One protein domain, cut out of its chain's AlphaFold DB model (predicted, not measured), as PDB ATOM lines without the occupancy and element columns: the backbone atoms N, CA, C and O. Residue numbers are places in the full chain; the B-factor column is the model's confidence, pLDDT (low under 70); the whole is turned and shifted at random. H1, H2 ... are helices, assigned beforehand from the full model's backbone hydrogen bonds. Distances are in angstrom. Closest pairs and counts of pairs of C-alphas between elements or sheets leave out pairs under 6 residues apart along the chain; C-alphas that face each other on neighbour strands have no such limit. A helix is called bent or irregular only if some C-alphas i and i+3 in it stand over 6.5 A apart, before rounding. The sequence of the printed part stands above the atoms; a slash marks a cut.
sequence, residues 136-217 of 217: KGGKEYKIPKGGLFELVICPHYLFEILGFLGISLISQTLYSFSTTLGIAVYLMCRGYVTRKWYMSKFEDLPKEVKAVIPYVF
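This is residues 136 to 217 of the 217 residues of the protein "S5A_REDUCTASE domain-containing protein" of Gossypium mustelinum (UniProt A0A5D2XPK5). A long helical hairpin makes the length of this domain: H3, the longest helix, lies side by side with the shorter H2, which runs beside its first part in the opposite sense. Beyond the beginning of H2, where H3 runs on alone, the small helix H1 and loops lie to the side, and the last stretch, residues 202 to 217, folds back from the end of H3 toward the beginning of H2; at the other end the turn of the hairpin, residues 170 to 175, sticks out. The printed part has 82 residues with three named helices, H1, H2 and H3 in chain order, and no named strand. Its class is all helix, with 49 of the printed residues in named helices. The whole is loose, with a radius of gyration of the C-alphas of 14.8 A, and the C-alphas span 44 by 32 by 21 A.

Start with H3, residues 174 to 201, and with H2, residues 155 to 171. The two touch, with 14 pairs of C-alphas within 8 A. Their closest C-alphas are those of Ser 168 and Ser 176, 4.9 A apart. Their lines stand at a shallow tilt of 3 degrees, and they run opposite ways. Their centres are 12.8 A apart, and the tight link of 2 residues between them completes a helical hairpin. Now move to H1, residues 147 to 150, which a tight link of 4 residues joins to H2. H1 and H2 are close but not clearly touching, with 2 pairs of C-alphas within 8 A. The closest C-alphas of these two are those of Leu 148 and Pro 155, 5.9 A apart. H1 and H3 are apart, with no C-alpha of the one within 8 A of the other. Along the backbones of H2 and H3, every O of residue i and N of residue i+4 are within hydrogen-bond range. H1, with 4 residues, is too short for such a pair, and its one pair of O of residue i and N of residue i+3 is within range.

Find C-alpha 174 at (-17.718, 18.986, -16.753), where H3 begins; from there the helix runs through 28 residues to C-alpha 201 at (-34.734, 26.082, -52.766), 40.5 A away. Go back to C-alpha 155 at (-37.364, 24.291, -33.794) for the beginning of H2, whose 17 residues take you 24.6 A to C-alpha 171 at (-25.571, 16.033, -13.786). H1 spans Gly 147 to Glu 150. It is neither bent nor irregular, but only just: C-alphas 147 and 150 are 6.4 A apart.

Look for the two C-alphas farthest apart at Gly 137 and Gln 172, 45.3 A from each other. From the first printed C-alpha, Lys 136, to the last, Phe 217, is 32.7 A. The printed part has no cut, and it ends at residue 217, the chain's last residue. Neither of the links between the named helices is long. The long stretch with no named element is residues 202 to 217, 16 residues whose C-alphas lie 4 to 20 A from the mean of all C-alphas. Residues 170 to 175, at the turn of the hairpin, stand free. In the B-factor column you will find a mean pLDDT of 87.3 for the printed part of this predicted model, with residues 136 to 140 under 70.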
ATOM      1  N   LYS A 136     -46.061   9.256 -49.056       50.53
ATOM      2  CA  LYS A 136     -45.618   7.868 -49.288       50.53
ATOM      3  C   LYS A 136     -45.053   7.746 -50.715       50.53
ATOM      4  O   LYS A 136     -45.812   7.586 -51.658       50.53
ATOM      5  N   GLY A 137     -43.730   7.861 -50.858       51.06
ATOM      6  CA  GLY A 137     -43.002   7.698 -52.127       51.06
ATOM      7  C   GLY A 137     -42.414   8.975 -52.747       51.06
ATOM      8  O   GLY A 137     -41.626   8.866 -53.683       51.06
ATOM      9  N   GLY A 138     -42.722  10.171 -52.230       53.91
ATOM     10  CA  GLY A 138     -42.194  11.437 -52.759       53.91
ATOM     11  C   GLY A 138     -40.880  11.871 -52.094       53.91
ATOM     12  O   GLY A 138     -40.774  11.867 -50.870       53.91
ATOM     13  N   LYS A 139     -39.881  12.292 -52.887       61.56
ATOM     14  CA  LYS A 139     -38.642  12.954 -52.403       61.56
ATOM     15  C   LYS A 139     -38.756  14.484 -52.345       61.56
ATOM     16  O   LYS A 139     -37.756  15.177 -52.175       61.56
ATOM     17  N   GLU A 140     -39.959  15.008 -52.538       69.31
ATOM     18  CA  GLU A 140     -40.208  16.439 -52.589       69.31
ATOM     19  C   GLU A 140     -40.130  17.052 -51.186       69.31
ATOM     20  O   GLU A 140     -40.708  16.536 -50.224       69.31
ATOM     21  N   TYR A 141     -39.390  18.151 -51.063       75.62
ATOM     22  CA  TYR A 141     -39.309  18.911 -49.823       75.62
ATOM     23  C   TYR A 141     -40.402  19.974 -49.798       75.62
ATOM     24  O   TYR A 141     -40.689  20.595 -50.814       75.62
ATOM     25  N   LYS A 142     -40.982  20.205 -48.620       82.12
ATOM     26  CA  LYS A 142     -42.025  21.211 -48.395       82.12
ATOM     27  C   LYS A 142     -41.632  22.106 -47.228       82.12
ATOM     28  O   LYS A 142     -40.949  21.647 -46.311       82.12
ATOM     29  N   ILE A 143     -42.082  23.359 -47.253       82.56
ATOM     30  CA  ILE A 143     -41.896  24.287 -46.134       82.56
ATOM     31  C   ILE A 143     -42.824  23.847 -44.988       82.56
ATOM     32  O   ILE A 143     -44.040  23.784 -45.191       82.56
ATOM     33  N   PRO A 144     -42.291  23.508 -43.801       82.38
ATOM     34  CA  PRO A 144     -43.124  23.199 -42.647       82.38
ATOM     35  C   PRO A 144     -43.869  24.450 -42.169       82.38
ATOM     36  O   PRO A 144     -43.289  25.528 -42.103       82.38
ATOM     37  N   LYS A 145     -45.150  24.297 -41.818       82.12
ATOM     38  CA  LYS A 145     -45.992  25.363 -41.252       82.12
ATOM     39  C   LYS A 145     -46.588  24.918 -39.915       82.12
ATOM     40  O   LYS A 145     -46.862  23.730 -39.735       82.12
ATOM     41  N   GLY A 146     -46.803  25.879 -39.016       81.25
ATOM     42  CA  GLY A 146     -47.404  25.688 -37.696       81.25
ATOM     43  C   GLY A 146     -46.399  25.576 -36.542       81.25
ATOM     44  O   GLY A 146     -45.297  25.041 -36.683       81.25
ATOM     45  N   GLY A 147     -46.803  26.059 -35.365       85.50
ATOM     46  CA  GLY A 147     -45.949  26.109 -34.175       85.50
ATOM     47  C   GLY A 147     -44.757  27.049 -34.348       85.50
ATOM     48  O   GLY A 147     -44.860  28.091 -34.985       85.50
ATOM     49  N   LEU A 148     -43.593  26.658 -33.826       84.31
ATOM     50  CA  LEU A 148     -42.366  27.448 -33.947       84.31
ATOM     51  C   LEU A 148     -41.792  27.452 -35.374       84.31
ATOM     52  O   LEU A 148     -40.861  28.215 -35.621       84.31
ATOM     53  N   PHE A 149     -42.324  26.664 -36.321       85.19
ATOM     54  CA  PHE A 149     -41.862  26.719 -37.717       85.19
ATOM     55  C   PHE A 149     -42.119  28.067 -38.399       85.19
ATOM     56  O   PHE A 149     -41.462  28.383 -39.386       85.19
ATOM     57  N   GLU A 150     -43.036  28.873 -37.862       85.19
ATOM     58  CA  GLU A 150     -43.281  30.241 -38.333       85.19
ATOM     59  C   GLU A 150     -42.147  31.201 -37.947       85.19
ATOM     60  O   GLU A 150     -41.928  32.203 -38.620       85.19
ATOM     61  N   LEU A 151     -41.388  30.874 -36.895       85.69
ATOM     62  CA  LEU A 151     -40.305  31.709 -36.371       85.69
ATOM     63  C   LEU A 151     -38.921  31.158 -36.720       85.69
ATOM     64  O   LEU A 151     -37.989  31.928 -36.956       85.69
ATOM     65  N   VAL A 152     -38.765  29.831 -36.735       90.94
ATOM     66  CA  VAL A 152     -37.484  29.146 -36.950       90.94
ATOM     67  C   VAL A 152     -37.624  27.939 -37.872       90.94
ATOM     68  O   VAL A 152     -38.599  27.201 -37.821       90.94
ATOM     69  N   ILE A 153     -36.599  27.655 -38.675       88.12
ATOM     70  CA  ILE A 153     -36.605  26.513 -39.607       88.12
ATOM     71  C   ILE A 153     -36.406  25.181 -38.876       88.12
ATOM     72  O   ILE A 153     -36.950  24.154 -39.288       88.12
ATOM     73  N   CYS A 154     -35.620  25.173 -37.796       88.88
ATOM     74  CA  CYS A 154     -35.275  23.963 -37.051       88.88
ATOM     75  C   CYS A 154     -35.644  24.066 -35.557       88.88
ATOM     76  O   CYS A 154     -34.762  23.949 -34.707       88.88
ATOM     77  N   PRO A 155     -36.935  24.210 -35.195       87.69
ATOM     78  CA  PRO A 155     -37.364  24.291 -33.794       87.69
ATOM     79  C   PRO A 155     -37.027  23.024 -33.001       87.69
ATOM     80  O   PRO A 155     -36.747  23.080 -31.810       87.69
ATOM     81  N   HIS A 156     -36.996  21.869 -33.665       86.62
ATOM     82  CA  HIS A 156     -36.568  20.611 -33.059       86.62
ATOM     83  C   HIS A 156     -35.119  20.675 -32.549       86.62
ATOM     84  O   HIS A 156     -34.826  20.172 -31.471       86.62
ATOM     85  N   TYR A 157     -34.207  21.365 -33.241       91.12
ATOM     86  CA  TYR A 157     -32.840  21.529 -32.737       91.12
ATOM     87  C   TYR A 157     -32.797  22.344 -31.442       91.12
ATOM     88  O   TYR A 157     -32.068  21.967 -30.530       91.12
ATOM     89  N   LEU A 158     -33.620  23.389 -31.317       90.75
ATOM     90  CA  LEU A 158     -33.708  24.185 -30.090       90.75
ATOM     91  C   LEU A 158     -34.116  23.329 -28.887       90.75
ATOM     92  O   LEU A 158     -33.461  23.339 -27.850       90.75
ATOM     93  N   PHE A 159     -35.189  22.558 -29.027       88.81
ATOM     94  CA  PHE A 159     -35.675  21.703 -27.948       88.81
ATOM     95  C   PHE A 159     -34.724  20.547 -27.618       88.81
ATOM     96  O   PHE A 159     -34.690  20.105 -26.473       88.81
ATOM     97  N   GLU A 160     -33.952  20.053 -28.589       90.00
ATOM     98  CA  GLU A 160     -32.902  19.070 -28.313       90.00
ATOM     99  C   GLU A 160     -31.798  19.689 -27.440       90.00
ATOM    100  O   GLU A 160     -31.414  19.101 -26.431       90.00
ATOM    101  N   ILE A 161     -31.360  20.915 -27.759       93.19
ATOM    102  CA  ILE A 161     -30.392  21.673 -26.947       93.19
ATOM    103  C   ILE A 161     -30.924  21.878 -25.524       93.19
ATOM    104  O   ILE A 161     -30.204  21.615 -24.563       93.19
ATOM    105  N   LEU A 162     -32.187  22.289 -25.376       92.06
ATOM    106  CA  LEU A 162     -32.817  22.464 -24.063       92.06
ATOM    107  C   LEU A 162     -32.907  21.147 -23.274       92.06
ATOM    108  O   LEU A 162     -32.714  21.146 -22.061       92.06
ATOM    109  N   GLY A 163     -33.151  20.022 -23.952       90.56
ATOM    110  CA  GLY A 163     -33.150  18.697 -23.330       90.56
ATOM    111  C   GLY A 163     -31.786  18.325 -22.744       90.56
ATOM    112  O   GLY A 163     -31.704  17.923 -21.583       90.56
ATOM    113  N   PHE A 164     -30.708  18.510 -23.511       93.19
ATOM    114  CA  PHE A 164     -29.346  18.259 -23.027       93.19
ATOM    115  C   PHE A 164     -28.901  19.264 -21.963       93.19
ATOM    116  O   PHE A 164     -28.238  18.873 -21.005       93.19
ATOM    117  N   LEU A 165     -29.340  20.523 -22.055       93.38
ATOM    118  CA  LEU A 165     -29.131  21.508 -20.997       93.38
ATOM    119  C   LEU A 165     -29.773  21.056 -19.682       93.38
ATOM    120  O   LEU A 165     -29.113  21.095 -18.648       93.38
ATOM    121  N   GLY A 166     -31.009  20.547 -19.719       91.81
ATOM    122  CA  GLY A 166     -31.662  19.955 -18.550       91.81
ATOM    123  C   GLY A 166     -30.862  18.792 -17.952       91.81
ATOM    124  O   GLY A 166     -30.607  18.778 -16.750       91.81
ATOM    125  N   ILE A 167     -30.385  17.862 -18.789       91.88
ATOM    126  CA  ILE A 167     -29.512  16.752 -18.358       91.88
ATOM    127  C   ILE A 167     -28.223  17.285 -17.712       91.88
ATOM    128  O   ILE A 167     -27.798  16.782 -16.671       91.88
ATOM    129  N   SER A 168     -27.629  18.337 -18.278       92.19
ATOM    130  CA  SER A 168     -26.416  18.962 -17.752       92.19
ATOM    131  C   SER A 168     -26.616  19.639 -16.407       92.19
ATOM    132  O   SER A 168     -25.750  19.529 -15.543       92.19
ATOM    133  N   LEU A 169     -27.756  20.296 -16.208       90.81
ATOM    134  CA  LEU A 169     -28.105  20.917 -14.932       90.81
ATOM    135  C   LEU A 169     -28.378  19.875 -13.842       90.81
ATOM    136  O   LEU A 169     -28.062  20.131 -12.685       90.81
ATOM    137  N   ILE A 170     -28.905  18.698 -14.198       89.94
ATOM    138  CA  ILE A 170     -29.063  17.576 -13.260       89.94
ATOM    139  C   ILE A 170     -27.700  16.948 -12.937       89.94
ATOM    140  O   ILE A 170     -27.417  16.654 -11.779       89.94
ATOM    141  N   SER A 171     -26.856  16.721 -13.950       88.50
ATOM    142  CA  SER A 171     -25.571  16.033 -13.786       88.50
ATOM    143  C   SER A 171     -24.518  16.887 -13.079       88.50
ATOM    144  O   SER A 171     -23.764  16.357 -12.269       88.50
ATOM    145  N   GLN A 172     -24.447  18.183 -13.396       88.44
ATOM    146  CA  GLN A 172     -23.449  19.128 -12.872       88.44
ATOM    147  C   GLN A 172     -21.989  18.663 -13.060       88.44
ATOM    148  O   GLN A 172     -21.104  18.989 -12.272       88.44
ATOM    149  N   THR A 173     -21.714  17.898 -14.122       86.88
ATOM    150  CA  THR A 173     -20.365  17.417 -14.464       86.88
ATOM    151  C   THR A 173     -19.773  18.198 -15.629       86.88
ATOM    152  O   THR A 173     -20.490  18.572 -16.561       86.88
ATOM    153  N   LEU A 174     -18.443  18.374 -15.630       89.12
ATOM    154  CA  LEU A 174     -17.718  18.986 -16.753       89.12
ATOM    155  C   LEU A 174     -18.066  18.299 -18.081       89.12
ATOM    156  O   LEU A 174     -18.354  18.970 -19.066       89.12
ATOM    157  N   TYR A 175     -18.143  16.969 -18.072       90.69
ATOM    158  CA  TYR A 175     -18.485  16.181 -19.251       90.69
ATOM    159  C   TYR A 175     -19.864  16.508 -19.815       90.69
ATOM    160  O   TYR A 175     -19.999  16.721 -21.023       90.69
ATOM    161  N   SER A 176     -20.888  16.595 -18.962       91.38
ATOM    162  CA  SER A 176     -22.236  16.914 -19.428       91.38
ATOM    163  C   SER A 176     -22.328  18.344 -19.967       91.38
ATOM    164  O   SER A 176     -22.993  18.562 -20.984       91.38
ATOM    165  N   PHE A 177     -21.620  19.299 -19.354       92.12
ATOM    166  CA  PHE A 177     -21.567  20.679 -19.844       92.12
ATOM    167  C   PHE A 177     -20.847  20.774 -21.190       92.12
ATOM    168  O   PHE A 177     -21.395  21.335 -22.140       92.12
ATOM    169  N   SER A 178     -19.659  20.177 -21.308       93.31
ATOM    170  CA  SER A 178     -18.888  20.140 -22.554       93.31
ATOM    171  C   SER A 178     -19.653  19.446 -23.682       93.31
ATOM    172  O   SER A 178     -19.662  19.934 -24.811       93.31
ATOM    173  N   THR A 179     -20.346  18.346 -23.381       93.56
ATOM    174  CA  THR A 179     -21.186  17.640 -24.358       93.56
ATOM    175  C   THR A 179     -22.371  18.501 -24.791       93.56
ATOM    176  O   THR A 179     -22.621  18.632 -25.985       93.56
ATOM    177  N   THR A 180     -23.066  19.149 -23.852       95.31
ATOM    178  CA  THR A 180     -24.204  20.034 -24.159       95.31
ATOM    179  C   THR A 180     -23.781  21.215 -25.025       95.31
ATOM    180  O   THR A 180     -24.443  21.516 -26.018       95.31
ATOM    181  N   LEU A 181     -22.653  21.850 -24.698       95.62
ATOM    182  CA  LEU A 181     -22.095  22.940 -25.493       95.62
ATOM    183  C   LEU A 181     -21.729  22.465 -26.905       95.62
ATOM    184  O   LEU A 181     -22.100  23.112 -27.883       95.62
ATOM    185  N   GLY A 182     -21.072  21.308 -27.024       96.62
ATOM    186  CA  GLY A 182     -20.753  20.707 -28.318       96.62
ATOM    187  C   GLY A 182     -22.002  20.410 -29.153       96.62
ATOM    188  O   GLY A 182     -22.043  20.742 -30.338       96.62
ATOM    189  N   ILE A 183     -23.049  19.845 -28.539       95.38
ATOM    190  CA  ILE A 183     -24.336  19.570 -29.201       95.38
ATOM    191  C   ILE A 183     -24.969  20.876 -29.680       95.38
ATOM    192  O   ILE A 183     -25.425  20.945 -30.822       95.38
ATOM    193  N   ALA A 184     -24.965  21.920 -28.848       96.19
ATOM    194  CA  ALA A 184     -25.496  23.226 -29.214       96.19
ATOM    195  C   ALA A 184     -24.763  23.815 -30.421       96.19
ATOM    196  O   ALA A 184     -25.413  24.183 -31.399       96.19
ATOM    197  N   VAL A 185     -23.426  23.839 -30.402       95.94
ATOM    198  CA  VAL A 185     -22.613  24.324 -31.529       95.94
ATOM    199  C   VAL A 185     -22.921  23.533 -32.800       95.94
ATOM    200  O   VAL A 185     -23.254  24.126 -33.827       95.94
ATOM    201  N   TYR A 186     -22.895  22.200 -32.731       95.44
ATOM    202  CA  TYR A 186     -23.181  21.341 -33.878       95.44
ATOM    203  C   TYR A 186     -24.575  21.602 -34.474       95.44
ATOM    204  O   TYR A 186     -24.716  21.786 -35.687       95.44
ATOM    205  N   LEU A 187     -25.611  21.644 -33.633       94.44
ATOM    206  CA  LEU A 187     -26.989  21.836 -34.078       94.44
ATOM    207  C   LEU A 187     -27.250  23.254 -34.596       94.44
ATOM    208  O   LEU A 187     -27.996  23.408 -35.563       94.44
ATOM    209  N   MET A 188     -26.607  24.276 -34.025       94.31
ATOM    210  CA  MET A 188     -26.659  25.645 -34.545       94.31
ATOM    211  C   MET A 188     -26.013  25.740 -35.931       94.31
ATOM    212  O   MET A 188     -26.642  26.248 -36.862       94.31
ATOM    213  N   CYS A 189     -24.813  25.177 -36.112       94.25
ATOM    214  CA  CYS A 189     -24.155  25.099 -37.419       94.25
ATOM    215  C   CYS A 189     -25.033  24.373 -38.449       94.25
ATOM    216  O   CYS A 189     -25.260  24.868 -39.555       94.25
ATOM    217  N   ARG A 190     -25.606  23.227 -38.070       91.25
ATOM    218  CA  ARG A 190     -26.495  22.453 -38.943       91.25
ATOM    219  C   ARG A 190     -27.801  23.188 -39.251       91.25
ATOM    220  O   ARG A 190     -28.309  23.088 -40.370       91.25
ATOM    221  N   GLY A 191     -28.350  23.921 -38.286       91.88
ATOM    222  CA  GLY A 191     -29.517  24.781 -38.464       91.88
ATOM    223  C   GLY A 191     -29.250  25.895 -39.473       91.88
ATOM    224  O   GLY A 191     -30.050  26.092 -40.387       91.88
ATOM    225  N   TYR A 192     -28.089  26.548 -39.384       93.00
ATOM    226  CA  TYR A 192     -27.655  27.574 -40.336       93.00
ATOM    227  C   TYR A 192     -27.556  27.039 -41.770       93.00
ATOM    228  O   TYR A 192     -28.154  27.603 -42.689       93.00
ATOM    229  N   VAL A 193     -26.877  25.904 -41.964       91.69
ATOM    230  CA  VAL A 193     -26.773  25.245 -43.278       91.69
ATOM    231  C   VAL A 193     -28.158  24.849 -43.796       91.69
ATOM    232  O   VAL A 193     -28.480  25.056 -44.966       91.69
ATOM    233  N   THR A 194     -29.022  24.343 -42.910       90.12
ATOM    234  CA  THR A 194     -30.407  23.995 -43.253       90.12
ATOM    235  C   THR A 194     -31.190  25.210 -43.725       90.12
ATOM    236  O   THR A 194     -31.891  25.113 -44.733       90.12
ATOM    237  N   ARG A 195     -31.036  26.354 -43.057       90.88
ATOM    238  CA  ARG A 195     -31.637  27.620 -43.472       90.88
ATOM    239  C   ARG A 195     -31.131  28.075 -44.835       90.88
ATOM    240  O   ARG A 195     -31.953  28.363 -45.699       90.88
ATOM    241  N   LYS A 196     -29.810  28.093 -45.046       90.31
ATOM    242  CA  LYS A 196     -29.190  28.452 -46.335       90.31
ATOM    243  C   LYS A 196     -29.744  27.588 -47.472       90.31
ATOM    244  O   LYS A 196     -30.101  28.109 -48.521       90.31
ATOM    245  N   TRP A 197     -29.883  26.285 -47.236       88.75
ATOM    246  CA  TRP A 197     -30.442  25.345 -48.207       88.75
ATOM    247  C   TRP A 197     -31.934  25.567 -48.487       88.75
ATOM    248  O   TRP A 197     -32.364  25.446 -49.627       88.75
ATOM    249  N   TYR A 198     -32.742  25.887 -47.471       88.06
ATOM    250  CA  TYR A 198     -34.157  26.203 -47.688       88.06
ATOM    251  C   TYR A 198     -34.314  27.517 -48.472       88.06
ATOM    252  O   TYR A 198     -35.100  27.561 -49.412       88.06
ATOM    253  N   MET A 199     -33.510  28.538 -48.160       88.12
ATOM    254  CA  MET A 199     -33.495  29.822 -48.878       88.12
ATOM    255  C   MET A 199     -33.062  29.690 -50.345       88.12
ATOM    256  O   MET A 199     -33.532  30.445 -51.183       88.12
ATOM    257  N   SER A 200     -32.187  28.734 -50.679       88.56
ATOM    258  CA  SER A 200     -31.795  28.485 -52.076       88.56
ATOM    259  C   SER A 200     -32.792  27.625 -52.856       88.56
ATOM    260  O   SER A 200     -32.675  27.510 -54.073       88.56
ATOM    261  N   LYS A 201     -33.739  26.980 -52.166       86.00
ATOM    262  CA  LYS A 201     -34.734  26.082 -52.766       86.00
ATOM    263  C   LYS A 201     -36.115  26.704 -52.906       86.00
ATOM    264  O   LYS A 201     -36.835  26.311 -53.816       86.00
ATOM    265  N   PHE A 202     -36.486  27.607 -52.006       87.31
ATOM    266  CA  PHE A 202     -37.816  28.198 -51.959       87.31
ATOM    267  C   PHE A 202     -37.708  29.719 -51.936       87.31
ATOM    268  O   PHE A 202     -37.265  30.291 -50.941       87.31
ATOM    269  N   GLU A 203     -38.141  30.360 -53.019       83.69
ATOM    270  CA  GLU A 203     -38.196  31.825 -53.120       83.69
ATOM    271  C   GLU A 203     -39.241  32.421 -52.161       83.69
ATOM    272  O   GLU A 203     -39.018  33.483 -51.586       83.69
ATOM    273  N   ASP A 204     -40.322  31.678 -51.895       84.00
ATOM    274  CA  ASP A 204     -41.437  32.083 -51.023       84.00
ATOM    275  C   ASP A 204     -41.124  32.022 -49.515       84.00
ATOM    276  O   ASP A 204     -41.998  32.259 -48.676       84.00
ATOM    277  N   LEU A 205     -39.905  31.638 -49.124       85.31
ATOM    278  CA  LEU A 205     -39.550  31.499 -47.716       85.31
ATOM    279  C   LEU A 205     -39.344  32.884 -47.072       85.31
ATOM    280  O   LEU A 205     -38.461  33.629 -47.507       85.31
ATOM    281  N   PRO A 206     -40.076  33.239 -45.994       84.06
ATOM    282  CA  PRO A 206     -39.932  34.559 -45.394       84.06
ATOM    283  C   PRO A 206     -38.519  34.759 -44.837       84.06
ATOM    284  O   PRO A 206     -38.011  33.943 -44.062       84.06
ATOM    285  N   LYS A 207     -37.875  35.872 -45.208       82.06
ATOM    286  CA  LYS A 207     -36.485  36.181 -44.815       82.06
ATOM    287  C   LYS A 207     -36.307  36.318 -43.299       82.06
ATOM    288  O   LYS A 207     -35.203  36.113 -42.792       82.06
ATOM    289  N   GLU A 208     -37.390  36.634 -42.596       85.00
ATOM    290  CA  GLU A 208     -37.448  36.821 -41.146       85.00
ATOM    291  C   GLU A 208     -37.287  35.513 -40.362       85.00
ATOM    292  O   GLU A 208     -36.790  35.545 -39.234       85.00
ATOM    293  N   VAL A 209     -37.624  34.365 -40.969       87.62
ATOM    294  CA  VAL A 209     -37.506  33.057 -40.314       87.62
ATOM    295  C   VAL A 209     -36.038  32.781 -39.988       87.62
ATOM    296  O   VAL A 209     -35.151  32.814 -40.854       87.62
ATOM    297  N   LYS A 210     -35.785  32.507 -38.712       91.75
ATOM    298  CA  LYS A 210     -34.470  32.240 -38.131       91.75
ATOM    299  C   LYS A 210     -34.093  30.757 -38.262       91.75
ATOM    300  O   LYS A 210     -34.884  29.926 -38.709       91.75
ATOM    301  N   ALA A 211     -32.855  30.393 -37.967       90.38
ATOM    302  CA  ALA A 211     -32.360  29.030 -38.115       90.38
ATOM    303  C   ALA A 211     -32.854  28.108 -36.988       90.38
ATOM    304  O   ALA A 211     -33.421  27.049 -37.276       90.38
ATOM    305  N   VAL A 212     -32.642  28.494 -35.725       91.00
ATOM    306  CA  VAL A 212     -32.853  27.654 -34.532       91.00
ATOM    307  C   VAL A 212     -33.483  28.421 -33.364       91.00
ATOM    308  O   VAL A 212     -34.412  27.900 -32.751       91.00
ATOM    309  N   ILE A 213     -33.007  29.627 -33.039       90.06
ATOM    310  CA  ILE A 213     -33.453  30.429 -31.892       90.06
ATOM    311  C   ILE A 213     -34.402  31.532 -32.388       90.06
ATOM    312  O   ILE A 213     -33.971  32.401 -33.153       90.06
ATOM    313  N   PRO A 214     -35.674  31.545 -31.943       87.50
ATOM    314  CA  PRO A 214     -36.638  32.563 -32.341       87.50
ATOM    315  C   PRO A 214     -36.102  33.973 -32.112       87.50
ATOM    316  O   PRO A 214     -35.506  34.249 -31.074       87.50
ATOM    317  N   TYR A 215     -36.308  34.849 -33.096       87.50
ATOM    318  CA  TYR A 215     -35.900  36.263 -33.090       87.50
ATOM    319  C   TYR A 215     -34.386  36.541 -33.040       87.50
ATOM    320  O   TYR A 215     -33.975  37.646 -33.381       87.50
ATOM    321  N   VAL A 216     -33.550  35.551 -32.712       90.12
ATOM    322  CA  VAL A 216     -32.100  35.721 -32.540       90.12
ATOM    323  C   VAL A 216     -31.318  35.087 -33.689       90.12
ATOM    324  O   VAL A 216     -30.646  35.807 -34.429       90.12
ATOM    325  N   PHE A 217     -31.407  33.762 -33.857       84.81
ATOM    326  CA  PHE A 217     -30.500  32.998 -34.720       84.81
ATOM    327  C   PHE A 217     -31.204  31.973 -35.587       84.81
ATOM    328  O   PHE A 217     -31.818  31.027 -35.051       84.81
TER     329      PHE A 217